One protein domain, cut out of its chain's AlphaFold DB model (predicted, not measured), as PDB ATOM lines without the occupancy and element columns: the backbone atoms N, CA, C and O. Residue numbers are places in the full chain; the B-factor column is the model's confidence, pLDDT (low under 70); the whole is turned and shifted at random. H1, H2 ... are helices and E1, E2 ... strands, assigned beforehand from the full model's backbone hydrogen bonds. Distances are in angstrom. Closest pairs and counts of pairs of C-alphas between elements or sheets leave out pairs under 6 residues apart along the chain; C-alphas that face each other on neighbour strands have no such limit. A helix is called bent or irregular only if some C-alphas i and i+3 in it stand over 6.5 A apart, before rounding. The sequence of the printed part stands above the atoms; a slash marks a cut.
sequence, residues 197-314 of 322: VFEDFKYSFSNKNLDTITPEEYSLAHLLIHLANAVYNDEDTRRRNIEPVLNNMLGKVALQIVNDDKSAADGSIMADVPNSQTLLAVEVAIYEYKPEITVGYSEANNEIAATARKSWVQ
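This is residues 197 to 314 of the 322 residues of an uncharacterized protein of Dacryopinax primogenitus (strain DJM 731) (UniProt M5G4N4). A two-stranded hairpin, E1 and E2, forms the middle of a flat, loosely built domain, with a helical hairpin of H2 and H3 on the E1 side and H4 packed on E2. Residues 197 to 215, of which 197 to 206 belong to H1, stick out free of this body. The printed part has 118 residues, with four named helices and two named strands in the order H1 H2 H3 E1 E2 H4; the sheet, E1 - E2, is antiparallel and the class is mostly helix. The whole is only just loose, close to compact, with a radius of gyration of the C-alphas of 16.3 A, and it spans 47 by 46 by 25 A.

H1, residues 197 to 206, begins at C-alpha 197 at (9.511, 28.337, -31.789) and is 13.5 A long. H2, residues 215 to 228, is 19.9 A long. H3, residues 235 to 250, is the longest helix by residues and measures 21.1 A. E1, residues 267 to 272, is 16.9 A long and begins with C-alpha 267 at (-1.451, 16.633, -43.228). E2, residues 282 to 287, is 16.1 A long. H4, residues 300 to 313, is 20.2 A long and ends with C-alpha 313 at (6.484, 3.702, -33.610).

H1 is apart from H2, H3, H4, E1 and E2. H2 and H3 touch and form a helical hairpin, with a shallow tilt of 19 degrees, opposite ways; their closest C-alphas, of Leu 227 and Ile 242, are 6.1 A apart. H3 has a kink of 38 degrees near residue 242 and is irregular, but only just: C-alphas 241 and 244 are 6.6 A apart. H3 and E1 are near each other, with 5 pairs of C-alphas within 10 A. E1 and E2 form a hairpin at 157 degrees; N 269 and O 285, 2.8 A apart, and N 283 and O 271, 2.9 A apart, are within hydrogen-bond range. E2 and H4 have 4 pairs of C-alphas within 8 A, the closest those of Tyr 287 and Ile 304 at 6.2 A. H4 is apart from H2, H3 and E1. In H1, H2 and H4 every O i to N i+4 pair is within hydrogen-bond range; in H3, 10 of 12 are.

The two C-alphas farthest apart, of Asn 233 and Gln 277, are 46.8 A apart. Without residues 197 to 215 the body spans 44 by 37 by 17 A. The printed part has no cut. The links H3 to E1, 16 residues, and E2 to H4, 12 residues, are long. The mean pLDDT of the printed part is 71.1; 44 residues are under 70, namely residues 197 to 211, 270 to 286, 290 to 298, 300, and 313 to 314.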
ATOM      1  N   VAL A 197       9.858  27.895 -30.412       44.34
ATOM      2  CA  VAL A 197       9.511  28.337 -31.789       44.34
ATOM      3  C   VAL A 197       8.785  29.710 -31.899       44.34
ATOM      4  O   VAL A 197       8.978  30.355 -32.920       44.34
ATOM      5  N   PHE A 198       8.045  30.235 -30.899       48.22
ATOM      6  CA  PHE A 198       7.565  31.632 -30.879       48.22
ATOM      7  C   PHE A 198       8.585  32.628 -30.302       48.22
ATOM      8  O   PHE A 198       8.644  33.743 -30.808       48.22
ATOM      9  N   GLU A 199       9.395  32.274 -29.304       52.34
ATOM     10  CA  GLU A 199      10.536  33.087 -28.840       52.34
ATOM     11  C   GLU A 199      11.720  33.073 -29.824       52.34
ATOM     12  O   GLU A 199      12.224  34.129 -30.167       52.34
ATOM     13  N   ASP A 200      12.105  31.924 -30.371       50.75
ATOM     14  CA  ASP A 200      12.956  31.722 -31.543       50.75
ATOM     15  C   ASP A 200      12.393  32.452 -32.763       50.75
ATOM     16  O   ASP A 200      13.170  33.061 -33.490       50.75
ATOM     17  N   PHE A 201      11.071  32.458 -32.998       55.19
ATOM     18  CA  PHE A 201      10.474  33.302 -34.040       55.19
ATOM     19  C   PHE A 201      10.631  34.780 -33.697       55.19
ATOM     20  O   PHE A 201      11.139  35.511 -34.533       55.19
ATOM     21  N   LYS A 202      10.276  35.243 -32.492       58.62
ATOM     22  CA  LYS A 202      10.447  36.646 -32.068       58.62
ATOM     23  C   LYS A 202      11.907  37.084 -32.146       58.62
ATOM     24  O   LYS A 202      12.179  38.172 -32.640       58.62
ATOM     25  N   TYR A 203      12.843  36.248 -31.713       63.53
ATOM     26  CA  TYR A 203      14.283  36.474 -31.762       63.53
ATOM     27  C   TYR A 203      14.776  36.477 -33.208       63.53
ATOM     28  O   TYR A 203      15.421  37.433 -33.627       63.53
ATOM     29  N   SER A 204      14.420  35.473 -34.009       60.38
ATOM     30  CA  SER A 204      14.780  35.405 -35.431       60.38
ATOM     31  C   SER A 204      14.112  36.499 -36.259       60.38
ATOM     32  O   SER A 204      14.660  36.873 -37.281       60.38
ATOM     33  N   PHE A 205      12.962  37.024 -35.834       64.19
ATOM     34  CA  PHE A 205      12.246  38.149 -36.437       64.19
ATOM     35  C   PHE A 205      12.889  39.483 -36.040       64.19
ATOM     36  O   PHE A 205      13.126  40.321 -36.902       64.19
ATOM     37  N   SER A 206      13.261  39.642 -34.765       68.81
ATOM     38  CA  SER A 206      13.984  40.815 -34.244       68.81
ATOM     39  C   SER A 206      15.411  40.920 -34.788       68.81
ATOM     40  O   SER A 206      15.938  42.020 -34.909       68.81
ATOM     41  N   ASN A 207      16.033  39.783 -35.123       67.94
ATOM     42  CA  ASN A 207      17.362  39.704 -35.733       67.94
ATOM     43  C   ASN A 207      17.323  39.443 -37.253       67.94
ATOM     44  O   ASN A 207      18.376  39.439 -37.893       67.94
ATOM     45  N   LYS A 208      16.144  39.231 -37.862       64.06
ATOM     46  CA  LYS A 208      16.022  39.167 -39.324       64.06
ATOM     47  C   LYS A 208      16.223  40.567 -39.869       64.06
ATOM     48  O   LYS A 208      15.648  41.525 -39.358       64.06
ATOM     49  N   ASN A 209      16.907  40.670 -41.003       65.81
ATOM     50  CA  ASN A 209      16.643  41.817 -41.852       65.81
ATOM     51  C   ASN A 209      15.234  41.650 -42.451       65.81
ATOM     52  O   ASN A 209      15.031  40.805 -43.325       65.81
ATOM     53  N   LEU A 210      14.263  42.426 -41.964       66.69
ATOM     54  CA  LEU A 210      12.881  42.397 -42.453       66.69
ATOM     55  C   LEU A 210      12.767  42.831 -43.924       66.69
ATOM     56  O   LEU A 210      11.831  42.401 -44.594       66.69
ATOM     57  N   ASP A 211      13.766  43.541 -44.466       69.56
ATOM     58  CA  ASP A 211      13.884  43.860 -45.899       69.56
ATOM     59  C   ASP A 211      14.028  42.604 -46.789       69.56
ATOM     60  O   ASP A 211      13.960  42.694 -48.012       69.56
ATOM     61  N   THR A 212      14.246  41.422 -46.193       73.31
ATOM     62  CA  THR A 212      14.277  40.132 -46.910       73.31
ATOM     63  C   THR A 212      12.899  39.510 -47.131       73.31
ATOM     64  O   THR A 212      12.812  38.527 -47.861       73.31
ATOM     65  N   ILE A 213      11.834  40.047 -46.523       77.88
ATOM     66  CA  ILE A 213      10.465  39.563 -46.738       77.88
ATOM     67  C   ILE A 213       9.962  40.101 -48.080       77.88
ATOM     68  O   ILE A 213       9.834  41.309 -48.280       77.88
ATOM     69  N   THR A 214       9.649  39.199 -49.001       84.75
ATOM     70  CA  THR A 214       9.128  39.556 -50.320       84.75
ATOM     71  C   THR A 214       7.651  39.983 -50.258       84.75
ATOM     72  O   THR A 214       6.894  39.531 -49.391       84.75
ATOM     73  N   PRO A 215       7.176  40.807 -51.217       88.19
ATOM     74  CA  PRO A 215       5.751  41.123 -51.343       88.19
ATOM     75  C   PRO A 215       4.862  39.883 -51.540       88.19
ATOM     76  O   PRO A 215       3.698  39.896 -51.146       88.19
ATOM     77  N   GLU A 216       5.408  38.815 -52.130       88.12
ATOM     78  CA  GLU A 216       4.721  37.537 -52.326       88.12
ATOM     79  C   GLU A 216       4.520  36.796 -50.998       88.12
ATOM     80  O   GLU A 216       3.382  36.476 -50.660       88.12
ATOM     81  N   GLU A 217       5.573  36.617 -50.190       82.19
ATOM     82  CA  GLU A 217       5.465  36.022 -48.846       82.19
ATOM     83  C   GLU A 217       4.476  36.793 -47.960       82.19
ATOM     84  O   GLU A 217       3.654  36.187 -47.270       82.19
ATOM     85  N   TYR A 218       4.502  38.131 -48.012       83.19
ATOM     86  CA  TYR A 218       3.555  38.971 -47.276       83.19
ATOM     87  C   TYR A 218       2.105  38.776 -47.756       83.19
ATOM     88  O   TYR A 218       1.186  38.651 -46.943       83.19
ATOM     89  N   SER A 219       1.892  38.707 -49.076       88.31
ATOM     90  CA  SER A 219       0.571  38.465 -49.665       88.31
ATOM     91  C   SER A 219       0.026  37.080 -49.301       88.31
ATOM     92  O   SER A 219      -1.139  36.969 -48.910       88.31
ATOM     93  N   LEU A 220       0.871  36.045 -49.346       82.81
ATOM     94  CA  LEU A 220       0.514  34.681 -48.954       82.81
ATOM     95  C   LEU A 220       0.188  34.584 -47.460       82.81
ATOM     96  O   LEU A 220      -0.829  33.992 -47.106       82.81
ATOM     97  N   ALA A 221       0.973  35.223 -46.586       83.12
ATOM     98  CA  ALA A 221       0.693  35.264 -45.151       83.12
ATOM     99  C   ALA A 221      -0.649  35.952 -44.844       83.12
ATOM    100  O   ALA A 221      -1.451  35.436 -44.064       83.12
ATOM    101  N   HIS A 222      -0.941  37.082 -45.497       84.31
ATOM    102  CA  HIS A 222      -2.228  37.767 -45.344       84.31
ATOM    103  C   HIS A 222      -3.400  36.919 -45.874       84.31
ATOM    104  O   HIS A 222      -4.466  36.873 -45.254       84.31
ATOM    105  N   LEU A 223      -3.214  36.217 -46.996       85.81
ATOM    106  CA  LEU A 223      -4.207  35.291 -47.540       85.81
ATOM    107  C   LEU A 223      -4.453  34.106 -46.592       85.81
ATOM    108  O   LEU A 223      -5.607  33.772 -46.333       85.81
ATOM    109  N   LEU A 224      -3.399  33.519 -46.017       82.81
ATOM    110  CA  LEU A 224      -3.508  32.439 -45.036       82.81
ATOM    111  C   LEU A 224      -4.290  32.888 -43.794       82.81
ATOM    112  O   LEU A 224      -5.200  32.183 -43.367       82.81
ATOM    113  N   ILE A 225      -3.993  34.076 -43.252       80.38
ATOM    114  CA  ILE A 225      -4.737  34.656 -42.121       80.38
ATOM    115  C   ILE A 225      -6.216  34.846 -42.485       80.38
ATOM    116  O   ILE A 225      -7.091  34.504 -41.690       80.38
ATOM    117  N   HIS A 226      -6.516  35.360 -43.681       83.19
ATOM    118  CA  HIS A 226      -7.896  35.547 -44.131       83.19
ATOM    119  C   HIS A 226      -8.659  34.215 -44.230       83.19
ATOM    120  O   HIS A 226      -9.762  34.100 -43.699       83.19
ATOM    121  N   LEU A 227      -8.056  33.196 -44.849       82.94
ATOM    122  CA  LEU A 227      -8.667  31.877 -45.024       82.94
ATOM    123  C   LEU A 227      -8.794  31.112 -43.697       82.94
ATOM    124  O   LEU A 227      -9.829  30.511 -43.436       82.94
ATOM    125  N   ALA A 228      -7.807  31.183 -42.802       78.81
ATOM    126  CA  ALA A 228      -7.874  30.524 -41.494       78.81
ATOM    127  C   ALA A 228      -9.031  31.039 -40.613       78.81
ATOM    128  O   ALA A 228      -9.620  30.257 -39.857       78.81
ATOM    129  N   ASN A 229      -9.369  32.329 -40.747       78.31
ATOM    130  CA  ASN A 229     -10.472  33.002 -40.048       78.31
ATOM    131  C   ASN A 229     -11.830  32.905 -40.771       78.31
ATOM    132  O   ASN A 229     -12.838  33.368 -40.235       78.31
ATOM    133  N   ALA A 230     -11.889  32.334 -41.978       79.38
ATOM    134  CA  ALA A 230     -13.151  32.142 -42.680       79.38
ATOM    135  C   ALA A 230     -13.992  31.024 -42.033       79.38
ATOM    136  O   ALA A 230     -13.469  30.037 -41.505       79.38
ATOM    137  N   VAL A 231     -15.317  31.175 -42.099       82.69
ATOM    138  CA  VAL A 231     -16.274  30.154 -41.655       82.69
ATOM    139  C   VAL A 231     -16.509  29.166 -42.795       82.69
ATOM    140  O   VAL A 231     -16.838  29.567 -43.911       82.69
ATOM    141  N   TYR A 232     -16.366  27.875 -42.501       78.19
ATOM    142  CA  TYR A 232     -16.569  26.778 -43.445       78.19
ATOM    143  C   TYR A 232     -17.687  25.859 -42.955       78.19
ATOM    144  O   TYR A 232     -17.868  25.687 -41.752       78.19
ATOM    145  N   ASN A 233     -18.411  25.242 -43.891       81.00
ATOM    146  CA  ASN A 233     -19.476  24.287 -43.569       81.00
ATOM    147  C   ASN A 233     -18.932  22.904 -43.160       81.00
ATOM    148  O   ASN A 233     -19.649  22.132 -42.529       81.00
ATOM    149  N   ASP A 234     -17.694  22.587 -43.548       80.44
ATOM    150  CA  ASP A 234     -17.063  21.277 -43.399       80.44
ATOM    151  C   ASP A 234     -15.521  21.377 -43.442       80.44
ATOM    152  O   ASP A 234     -14.957  22.339 -43.984       80.44
ATOM    153  N   GLU A 235     -14.834  20.381 -42.868       73.62
ATOM    154  CA  GLU A 235     -13.365  20.343 -42.768       73.62
ATOM    155  C   GLU A 235     -12.682  20.167 -44.142       73.62
ATOM    156  O   GLU A 235     -11.636  20.772 -44.381       73.62
ATOM    157  N   ASP A 236     -13.288  19.445 -45.094       81.44
ATOM    158  CA  ASP A 236     -12.716  19.235 -46.436       81.44
ATOM    159  C   ASP A 236     -12.701  20.524 -47.273       81.44
ATOM    160  O   ASP A 236     -11.780  20.779 -48.053       81.44
ATOM    161  N   THR A 237     -13.717  21.372 -47.130       80.56
ATOM    162  CA  THR A 237     -13.766  22.699 -47.747       80.56
ATOM    163  C   THR A 237     -12.780  23.650 -47.071       80.56
ATOM    164  O   THR A 237     -12.126  24.419 -47.778       80.56
ATOM    165  N   ARG A 238     -12.586  23.567 -45.745       82.06
ATOM    166  CA  ARG A 238     -11.521  24.308 -45.039       82.06
ATOM    167  C   ARG A 238     -10.132  23.905 -45.556       82.06
ATOM    168  O   ARG A 238      -9.384  24.774 -46.004       82.06
ATOM    169  N   ARG A 239      -9.839  22.598 -45.605       82.75
ATOM    170  CA  ARG A 239      -8.588  22.019 -46.133       82.75
ATOM    171  C   ARG A 239      -8.296  22.494 -47.556       82.75
ATOM    172  O   ARG A 239      -7.271  23.128 -47.784       82.75
ATOM    173  N   ARG A 240      -9.234  22.307 -48.496       86.62
ATOM    174  CA  ARG A 240      -9.064  22.689 -49.917       86.62
ATOM    175  C   ARG A 240      -8.766  24.173 -50.158       86.62
ATOM    176  O   ARG A 240      -8.203  24.498 -51.198       86.62
ATOM    177  N   ASN A 241      -9.153  25.064 -49.244       84.50
ATOM    178  CA  ASN A 241      -8.838  26.490 -49.350       84.50
ATOM    179  C   ASN A 241      -7.491  26.840 -48.695       84.50
ATOM    180  O   ASN A 241      -6.726  27.609 -49.268       84.50
ATOM    181  N   ILE A 242      -7.192  26.287 -47.515       85.50
ATOM    182  CA  ILE A 242      -5.988  26.636 -46.741       85.50
ATOM    183  C   ILE A 242      -4.728  25.943 -47.285       85.50
ATOM    184  O   ILE A 242      -3.673  26.571 -47.390       85.50
ATOM    185  N   GLU A 243      -4.824  24.662 -47.637       83.50
ATOM    186  CA  GLU A 243      -3.677  23.815 -47.985       83.50
ATOM    187  C   GLU A 243      -2.838  24.340 -49.169       83.50
ATOM    188  O   GLU A 243      -1.613  24.371 -49.036       83.50
ATOM    189  N   PRO A 244      -3.410  24.847 -50.285       87.19
ATOM    190  CA  PRO A 244      -2.609  25.386 -51.387       87.19
ATOM    191  C   PRO A 244      -1.742  26.586 -50.980       87.19
ATOM    192  O   PRO A 244      -0.620  26.732 -51.463       87.19
ATOM    193  N   VAL A 245      -2.242  27.434 -50.073       85.38
ATOM    194  CA  VAL A 245      -1.510  28.608 -49.573       85.38
ATOM    195  C   VAL A 245      -0.408  28.174 -48.609       85.38
ATOM    196  O   VAL A 245       0.720  28.647 -48.723       85.38
ATOM    197  N   LEU A 246      -0.709  27.225 -47.717       80.19
ATOM    198  CA  LEU A 246       0.260  26.644 -46.787       80.19
ATOM    199  C   LEU A 246       1.415  25.948 -47.528       80.19
ATOM    200  O   LEU A 246       2.580  26.196 -47.221       80.19
ATOM    201  N   ASN A 247       1.097  25.143 -48.548       81.44
ATOM    202  CA  ASN A 247       2.083  24.460 -49.385       81.44
ATOM    203  C   ASN A 247       2.998  25.454 -50.122       81.44
ATOM    204  O   ASN A 247       4.209  25.241 -50.198       81.44
ATOM    205  N   ASN A 248       2.438  26.563 -50.627       82.12
ATOM    206  CA  ASN A 248       3.221  27.607 -51.289       82.12
ATOM    207  C   ASN A 248       4.152  28.329 -50.297       82.12
ATOM    208  O   ASN A 248       5.354  28.409 -50.532       82.12
ATOM    209  N   MET A 249       3.630  28.763 -49.143       78.56
ATOM    210  CA  MET A 249       4.425  29.432 -48.097       78.56
ATOM    211  C   MET A 249       5.585  28.584 -47.564       78.56
ATOM    212  O   MET A 249       6.601  29.133 -47.147       78.56
ATOM    213  N   LEU A 250       5.434  27.258 -47.549       73.62
ATOM    214  CA  LEU A 250       6.443  26.337 -47.023       73.62
ATOM    215  C   LEU A 250       7.339  25.729 -48.114       73.62
ATOM    216  O   LEU A 250       8.271  24.997 -47.785       73.62
ATOM    217  N   GLY A 251       7.074  26.003 -49.399       78.62
ATOM    218  CA  GLY A 251       7.812  25.420 -50.529       78.62
ATOM    219  C   GLY A 251       7.774  23.885 -50.565       78.62
ATOM    220  O   GLY A 251       8.686  23.246 -51.095       78.62
ATOM    221  N   LYS A 252       6.755  23.279 -49.948       75.75
ATOM    222  CA  LYS A 252       6.627  21.836 -49.707       75.75
ATOM    223  C   LYS A 252       5.174  21.426 -49.932       75.75
ATOM    224  O   LYS A 252       4.260  22.170 -49.604       75.75
ATOM    225  N   VAL A 253       4.961  20.229 -50.470       80.19
ATOM    226  CA  VAL A 253       3.620  19.646 -50.603       80.19
ATOM    227  C   VAL A 253       3.308  18.861 -49.334       80.19
ATOM    228  O   VAL A 253       4.108  18.017 -48.925       80.19
ATOM    229  N   ALA A 254       2.160  19.136 -48.722       73.88
ATOM    230  CA  ALA A 254       1.627  18.330 -47.638       73.88
ATOM    231  C   ALA A 254       1.390  16.877 -48.074       73.88
ATOM    232  O   ALA A 254       0.855  16.598 -49.145       73.88
ATOM    233  N   LEU A 255       1.777  15.942 -47.214       79.62
ATOM    234  CA  LEU A 255       1.584  14.507 -47.377       79.62
ATOM    235  C   LEU A 255       0.704  13.993 -46.242       79.62
ATOM    236  O   LEU A 255       0.851  14.430 -45.104       79.62
ATOM    237  N   GLN A 256      -0.148  13.010 -46.511       80.62
ATOM    238  CA  GLN A 256      -0.843  12.299 -45.443       80.62
ATOM    239  C   GLN A 256      -0.016  11.085 -45.003       80.62
ATOM    240  O   GLN A 256       0.268  10.195 -45.805       80.62
ATOM    241  N   ILE A 257       0.370  11.042 -43.726       75.75
ATOM    242  CA  ILE A 257       0.989   9.863 -43.110       75.75
ATOM    243  C   ILE A 257      -0.118   9.028 -42.472       75.75
ATOM    244  O   ILE A 257      -0.824   9.505 -41.584       75.75
ATOM    245  N   VAL A 258      -0.258   7.782 -42.922       83.50
ATOM    246  CA  VAL A 258      -1.257   6.837 -42.414       83.50
ATOM    247  C   VAL A 258      -0.588   5.848 -41.462       83.50
ATOM    248  O   VAL A 258       0.272   5.061 -41.864       83.50
ATOM    249  N   ASN A 259      -1.007   5.883 -40.201       80.69
ATOM    250  CA  ASN A 259      -0.530   4.991 -39.150       80.69
ATOM    251  C   ASN A 259      -1.014   3.547 -39.366       80.69
ATOM    252  O   ASN A 259      -2.023   3.303 -40.030       80.69
ATOM    253  N   ASP A 260      -0.354   2.578 -38.723       81.56
ATOM    254  CA  ASP A 260      -0.724   1.152 -38.789       81.56
ATOM    255  C   ASP A 260      -2.176   0.863 -38.327       81.56
ATOM    256  O   ASP A 260      -2.798  -0.099 -38.779       81.56
ATOM    257  N   ASP A 261      -2.752   1.711 -37.462       83.19
ATOM    258  CA  ASP A 261      -4.159   1.640 -37.029       83.19
ATOM    259  C   ASP A 261      -5.145   2.391 -37.949       83.19
ATOM    260  O   ASP A 261      -6.332   2.497 -37.637       83.19
ATOM    261  N   LYS A 262      -4.665   2.856 -39.111       87.50
ATOM    262  CA  LYS A 262      -5.372   3.658 -40.125       87.50
ATOM    263  C   LYS A 262      -5.777   5.064 -39.682       87.50
ATOM    264  O   LYS A 262      -6.483   5.737 -40.430       87.50
ATOM    265  N   SER A 263      -5.334   5.532 -38.514       85.25
ATOM    266  CA  SER A 263      -5.415   6.958 -38.198       85.25
ATOM    267  C   SER A 263      -4.438   7.760 -39.062       85.25
ATOM    268  O   SER A 263      -3.368   7.274 -39.428       85.25
ATOM    269  N   ALA A 264      -4.810   8.991 -39.381       83.94
ATOM    270  CA  ALA A 264      -3.977   9.952 -40.082       83.94
ATOM    271  C   ALA A 264      -4.397  11.358 -39.647       83.94
ATOM    272  O   ALA A 264      -5.576  11.568 -39.358       83.94
ATOM    273  N   ALA A 265      -3.448  12.288 -39.626       77.44
ATOM    274  CA  ALA A 265      -3.758  13.709 -39.526       77.44
ATOM    275  C   ALA A 265      -4.239  14.264 -40.875       77.44
ATOM    276  O   ALA A 265      -4.066  13.628 -41.925       77.44
ATOM    277  N   ASP A 266      -4.774  15.484 -40.859       76.06
ATOM    278  CA  ASP A 266      -5.084  16.245 -42.072       76.06
ATOM    279  C   ASP A 266      -3.870  16.440 -42.988       76.06
ATOM    280  O   ASP A 266      -4.024  16.444 -44.208       76.06
ATOM    281  N   GLY A 267      -2.666  16.581 -42.426       76.12
ATOM    282  CA  GLY A 267      -1.451  16.633 -43.228       76.12
ATOM    283  C   GLY A 267      -0.151  16.579 -42.435       76.12
ATOM    284  O   GLY A 267      -0.099  16.605 -41.203       76.12
ATOM    285  N   SER A 268       0.940  16.428 -43.175       74.81
ATOM    286  CA  SER A 268       2.297  16.327 -42.652       74.81
ATOM    287  C   SER A 268       3.304  16.866 -43.662       74.81
ATOM    288  O   SER A 268       3.134  16.714 -44.868       74.81
ATOM    289  N   ILE A 269       4.378  17.485 -43.181       71.31
ATOM    290  CA  ILE A 269       5.417  18.093 -44.015       71.31
ATOM    291  C   ILE A 269       6.761  17.487 -43.644       71.31
ATOM    292  O   ILE A 269       7.148  17.478 -42.476       71.31
ATOM    293  N   MET A 270       7.460  16.980 -44.659       68.44
ATOM    294  CA  MET A 270       8.776  16.364 -44.528       68.44
ATOM    295  C   MET A 270       9.881  17.382 -44.838       68.44
ATOM    296  O   MET A 270      10.012  17.874 -45.968       68.44
ATOM    297  N   ALA A 271      10.683  17.684 -43.821       65.31
ATOM    298  CA  ALA A 271      11.859  18.536 -43.905       65.31
ATOM    299  C   ALA A 271      13.136  17.687 -43.848       65.31
ATOM    300  O   ALA A 271      13.309  16.843 -42.969       65.31
ATOM    301  N   ASP A 272      14.039  17.918 -44.794       59.47
ATOM    302  CA  ASP A 272      15.352  17.282 -44.835       59.47
ATOM    303  C   ASP A 272      16.258  17.940 -43.787       59.47
ATOM    304  O   ASP A 272      16.438  19.157 -43.823       59.47
ATOM    305  N   VAL A 273      16.841  17.170 -42.862       53.09
ATOM    306  CA  VAL A 273      17.737  17.724 -41.830       53.09
ATOM    307  C   VAL A 273      19.159  17.863 -42.392       53.09
ATOM    308  O   VAL A 273      19.820  16.844 -42.640       53.09
ATOM    309  N   PRO A 274      19.695  19.090 -42.567       42.62
ATOM    310  CA  PRO A 274      21.032  19.276 -43.120       42.62
ATOM    311  C   PRO A 274      22.116  18.670 -42.219       42.62
ATOM    312  O   PRO A 274      22.013  18.684 -40.993       42.62
ATOM    313  N   ASN A 275      23.198  18.178 -42.829       45.75
ATOM    314  CA  ASN A 275      24.391  17.640 -42.154       45.75
ATOM    315  C   ASN A 275      24.185  16.400 -41.259       45.75
ATOM    316  O   ASN A 275      25.098  16.004 -40.532       45.75
ATOM    317  N   SER A 276      23.039  15.723 -41.348       42.91
ATOM    318  CA  SER A 276      22.877  14.385 -40.779       42.91
ATOM    319  C   SER A 276      23.773  13.370 -41.508       42.91
ATOM    320  O   SER A 276      23.508  13.006 -42.649       42.91
ATOM    321  N   GLN A 277      24.795  12.836 -40.826       37.97
ATOM    322  CA  GLN A 277      25.569  11.673 -41.311       37.97
ATOM    323  C   GLN A 277      24.771  10.353 -41.254       37.97
ATOM    324  O   GLN A 277      25.251   9.301 -41.672       37.97
ATOM    325  N   THR A 278      23.546  10.398 -40.729       38.84
ATOM    326  CA  THR A 278      22.593   9.288 -40.688       38.84
ATOM    327  C   THR A 278      21.649   9.319 -41.894       38.84
ATOM    328  O   THR A 278      21.042  10.343 -42.195       38.84
ATOM    329  N   LEU A 279      21.457   8.166 -42.541       32.66
ATOM    330  CA  LEU A 279      20.633   7.962 -43.749       32.66
ATOM    331  C   LEU A 279      19.121   8.277 -43.614       32.66
ATOM    332  O   LEU A 279      18.383   8.059 -44.569       32.66
ATOM    333  N   LEU A 280      18.640   8.723 -42.445       38.91
ATOM    334  CA  LEU A 280      17.212   8.833 -42.102       38.91
ATOM    335  C   LEU A 280      16.914  10.000 -41.135       38.91
ATOM    336  O   LEU A 280      16.265   9.804 -40.108       38.91
ATOM    337  N   ALA A 281      17.387  11.212 -41.434       47.25
ATOM    338  CA  ALA A 281      16.974  12.417 -40.707       47.25
ATOM    339  C   ALA A 281      16.007  13.254 -41.556       47.25
ATOM    340  O   ALA A 281      16.391  14.221 -42.213       47.25
ATOM    341  N   VAL A 282      14.744  12.830 -41.537       50.56
ATOM    342  CA  VAL A 282      13.601  13.628 -41.982       50.56
ATOM    343  C   VAL A 282      12.876  14.091 -40.726       50.56
ATOM    344  O   VAL A 282      12.455  13.261 -39.918       50.56
ATOM    345  N   GLU A 283      12.748  15.400 -40.553       59.62
ATOM    346  CA  GLU A 283      11.845  15.988 -39.566       59.62
ATOM    347  C   GLU A 283      10.433  16.018 -40.157       59.62
ATOM    348  O   GLU A 283      10.238  16.343 -41.330       59.62
ATOM    349  N   VAL A 284       9.443  15.632 -39.351       62.44
ATOM    350  CA  VAL A 284       8.039  15.576 -39.766       62.44
ATOM    351  C   VAL A 284       7.239  16.538 -38.900       62.44
ATOM    352  O   VAL A 284       7.022  16.281 -37.717       62.44
ATOM    353  N   ALA A 285       6.777  17.631 -39.501       68.19
ATOM    354  CA  ALA A 285       5.733  18.458 -38.909       68.19
ATOM    355  C   ALA A 285       4.372  17.825 -39.227       68.19
ATOM    356  O   ALA A 285       4.121  17.491 -40.381       68.19
ATOM    357  N   ILE A 286       3.504  17.657 -38.230       69.75
ATOM    358  CA  ILE A 286       2.139  17.122 -38.377       69.75
ATOM    359  C   ILE A 286       1.159  18.221 -37.963       69.75
ATOM    360  O   ILE A 286       1.419  18.920 -36.983       69.75
ATOM    361  N   TYR A 287       0.056  18.389 -38.692       71.38
ATOM    362  CA  TYR A 287      -0.941  19.423 -38.413       71.38
ATOM    363  C   TYR A 287      -2.378  18.922 -38.627       71.38
ATOM    364  O   TYR A 287      -2.608  17.988 -39.390       71.38
ATOM    365  N   GLU A 288      -3.342  19.599 -37.994       73.12
ATOM    366  CA  GLU A 288      -4.788  19.343 -38.111       73.12
ATOM    367  C   GLU A 288      -5.532  20.653 -38.433       73.12
ATOM    368  O   GLU A 288      -5.246  21.697 -37.842       73.12
ATOM    369  N   TYR A 289      -6.526  20.620 -39.322       72.50
ATOM    370  CA  TYR A 289      -7.356  21.765 -39.725       72.50
ATOM    371  C   TYR A 289      -8.590  21.962 -38.830       72.50
ATOM    372  O   TYR A 289      -9.675  22.301 -39.312       72.50
ATOM    373  N   LYS A 290      -8.447  21.818 -37.508       68.38
ATOM    374  CA  LYS A 290      -9.583  21.993 -36.590       68.38
ATOM    375  C   LYS A 290     -10.036  23.465 -36.511       68.38
ATOM    376  O   LYS A 290      -9.194  24.353 -36.358       68.38
ATOM    377  N   PRO A 291     -11.346  23.760 -36.663       53.56
ATOM    378  CA  PRO A 291     -11.849  25.136 -36.716       53.56
ATOM    379  C   PRO A 291     -12.029  25.766 -35.330       53.56
ATOM    380  O   PRO A 291     -11.861  26.973 -35.196       53.56
ATOM    381  N   GLU A 292     -12.314  24.966 -34.299       52.25
ATOM    382  CA  GLU A 292     -12.296  25.411 -32.906       52.25
ATOM    383  C   GLU A 292     -11.583  24.403 -32.010       52.25
ATOM    384  O   GLU A 292     -11.468  23.212 -32.300       52.25
ATOM    385  N   ILE A 293     -11.189  24.920 -30.855       52.66
ATOM    386  CA  ILE A 293     -10.434  24.280 -29.784       52.66
ATOM    387  C   ILE A 293     -11.178  23.094 -29.106       52.66
ATOM    388  O   ILE A 293     -10.575  22.372 -28.317       52.66
ATOM    389  N   THR A 294     -12.459  22.853 -29.425       48.59
ATOM    390  CA  THR A 294     -13.293  21.798 -28.802       48.59
ATOM    391  C   THR A 294     -14.210  21.015 -29.759       48.59
ATOM    392  O   THR A 294     -15.074  20.267 -29.287       48.59
ATOM    393  N   VAL A 295     -14.090  21.163 -31.086       49.09
ATOM    394  CA  VAL A 295     -14.977  20.438 -32.023       49.09
ATOM    395  C   VAL A 295     -14.718  18.932 -31.931       49.09
ATOM    396  O   VAL A 295     -13.601  18.477 -32.135       49.09
ATOM    397  N   GLY A 296     -15.758  18.153 -31.620       55.38
ATOM    398  CA  GLY A 296     -15.651  16.696 -31.463       55.38
ATOM    399  C   GLY A 296     -15.153  16.216 -30.091       55.38
ATOM    400  O   GLY A 296     -14.971  15.015 -29.914       55.38
ATOM    401  N   TYR A 297     -14.982  17.113 -29.111       65.50
ATOM    402  CA  TYR A 297     -14.445  16.825 -27.767       65.50
ATOM    403  C   TYR A 297     -12.976  16.351 -27.726       65.50
ATOM    404  O   TYR A 297     -12.500  15.996 -26.645       65.50
ATOM    405  N   SER A 298     -12.253  16.373 -28.850       67.62
ATOM    406  CA  SER A 298     -10.790  16.258 -28.907       67.62
ATOM    407  C   SER A 298     -10.135  17.644 -28.921       67.62
ATOM    408  O   SER A 298     -10.714  18.623 -29.394       67.62
ATOM    409  N   GLU A 299      -8.921  17.743 -28.377       70.25
ATOM    410  CA  GLU A 299      -8.079  18.934 -28.520       70.25
ATOM    411  C   GLU A 299      -7.022  18.696 -29.606       70.25
ATOM    412  O   GLU A 299      -6.221  17.766 -29.489       70.25
ATOM    413  N   ALA A 300      -6.963  19.572 -30.616       69.62
ATOM    414  CA  ALA A 300      -6.073  19.430 -31.774       69.62
ATOM    415  C   ALA A 300      -4.595  19.197 -31.399       69.62
ATOM    416  O   ALA A 300      -3.937  18.357 -32.002       69.62
ATOM    417  N   ASN A 301      -4.077  19.862 -30.359       71.00
ATOM    418  CA  ASN A 301      -2.693  19.666 -29.895       71.00
ATOM    419  C   ASN A 301      -2.447  18.244 -29.363       71.00
ATOM    420  O   ASN A 301      -1.406  17.640 -29.627       71.00
ATOM    421  N   ASN A 302      -3.411  17.700 -28.615       73.44
ATOM    422  CA  ASN A 302      -3.333  16.350 -28.062       73.44
ATOM    423  C   ASN A 302      -3.493  15.297 -29.171       73.44
ATOM    424  O   ASN A 302      -2.861  14.242 -29.109       73.44
ATOM    425  N   GLU A 303      -4.309  15.596 -30.187       75.50
ATOM    426  CA  GLU A 303      -4.530  14.757 -31.368       75.50
ATOM    427  C   GLU A 303      -3.270  14.699 -32.242       75.50
ATOM    428  O   GLU A 303      -2.743  13.606 -32.446       75.50
ATOM    429  N   ILE A 304      -2.678  15.850 -32.599       71.88
ATOM    430  CA  ILE A 304      -1.374  15.947 -33.283       71.88
ATOM    431  C   ILE A 304      -0.302  15.149 -32.534       71.88
ATOM    432  O   ILE A 304       0.435  14.374 -33.142       71.88
ATOM    433  N   ALA A 305      -0.223  15.288 -31.210       72.12
ATOM    434  CA  ALA A 305       0.764  14.580 -30.400       72.12
ATOM    435  C   ALA A 305       0.539  13.061 -30.351       72.12
ATOM    436  O   ALA A 305       1.494  12.280 -30.410       72.12
ATOM    437  N   ALA A 306      -0.717  12.622 -30.250       75.62
ATOM    438  CA  ALA A 306      -1.058  11.207 -30.279       75.62
ATOM    439  C   ALA A 306      -0.802  10.596 -31.669       75.62
ATOM    440  O   ALA A 306      -0.268   9.484 -31.742       75.62
ATOM    441  N   THR A 307      -1.089  11.336 -32.747       74.75
ATOM    442  CA  THR A 307      -0.727  10.981 -34.126       74.75
ATOM    443  C   THR A 307       0.789  10.893 -34.278       74.75
ATOM    444  O   THR A 307       1.280   9.861 -34.722       74.75
ATOM    445  N   ALA A 308       1.554  11.887 -33.814       73.81
ATOM    446  CA  ALA A 308       3.017  11.878 -33.868       73.81
ATOM    447  C   ALA A 308       3.626  10.663 -33.149       73.81
ATOM    448  O   ALA A 308       4.508  10.003 -33.699       73.81
ATOM    449  N   ARG A 309       3.113  10.293 -31.963       75.31
ATOM    450  CA  ARG A 309       3.522   9.061 -31.262       75.31
ATOM    451  C   ARG A 309       3.247   7.804 -32.093       75.31
ATOM    452  O   ARG A 309       4.094   6.915 -32.124       75.31
ATOM    453  N   LYS A 310       2.088   7.709 -32.751       77.69
ATOM    454  CA  LYS A 310       1.737   6.572 -33.621       77.69
ATOM    455  C   LYS A 310       2.639   6.517 -34.860       77.69
ATOM    456  O   LYS A 310       3.234   5.474 -35.132       77.69
ATOM    457  N   SER A 311       2.846   7.654 -35.521       74.00
ATOM    458  CA  SER A 311       3.718   7.784 -36.695       74.00
ATOM    459  C   SER A 311       5.198   7.531 -36.383       74.00
ATOM    460  O   SER A 311       5.970   7.190 -37.278       74.00
ATOM    461  N   TRP A 312       5.597   7.679 -35.118       71.94
ATOM    462  CA  TRP A 312       6.949   7.428 -34.621       71.94
ATOM    463  C   TRP A 312       7.270   5.930 -34.428       71.94
ATOM    464  O   TRP A 312       8.390   5.503 -34.749       71.94
ATOM    465  N   VAL A 313       6.308   5.140 -33.925       69.62
ATOM    466  CA  VAL A 313       6.484   3.702 -33.610       69.62
ATOM    467  C   VAL A 313       6.175   2.737 -34.750       69.62
ATOM    468  O   VAL A 313       6.522   1.560 -34.632       69.62
ATOM    469  N   GLN A 314       5.483   3.187 -35.798       69.12
ATOM    470  CA  GLN A 314       5.116   2.335 -36.933       69.12
ATOM    471  C   GLN A 314       6.359   1.738 -37.608       69.12
ATOM    472  O   GLN A 314       7.396   2.395 -37.746       69.12
TER     473      GLN A 314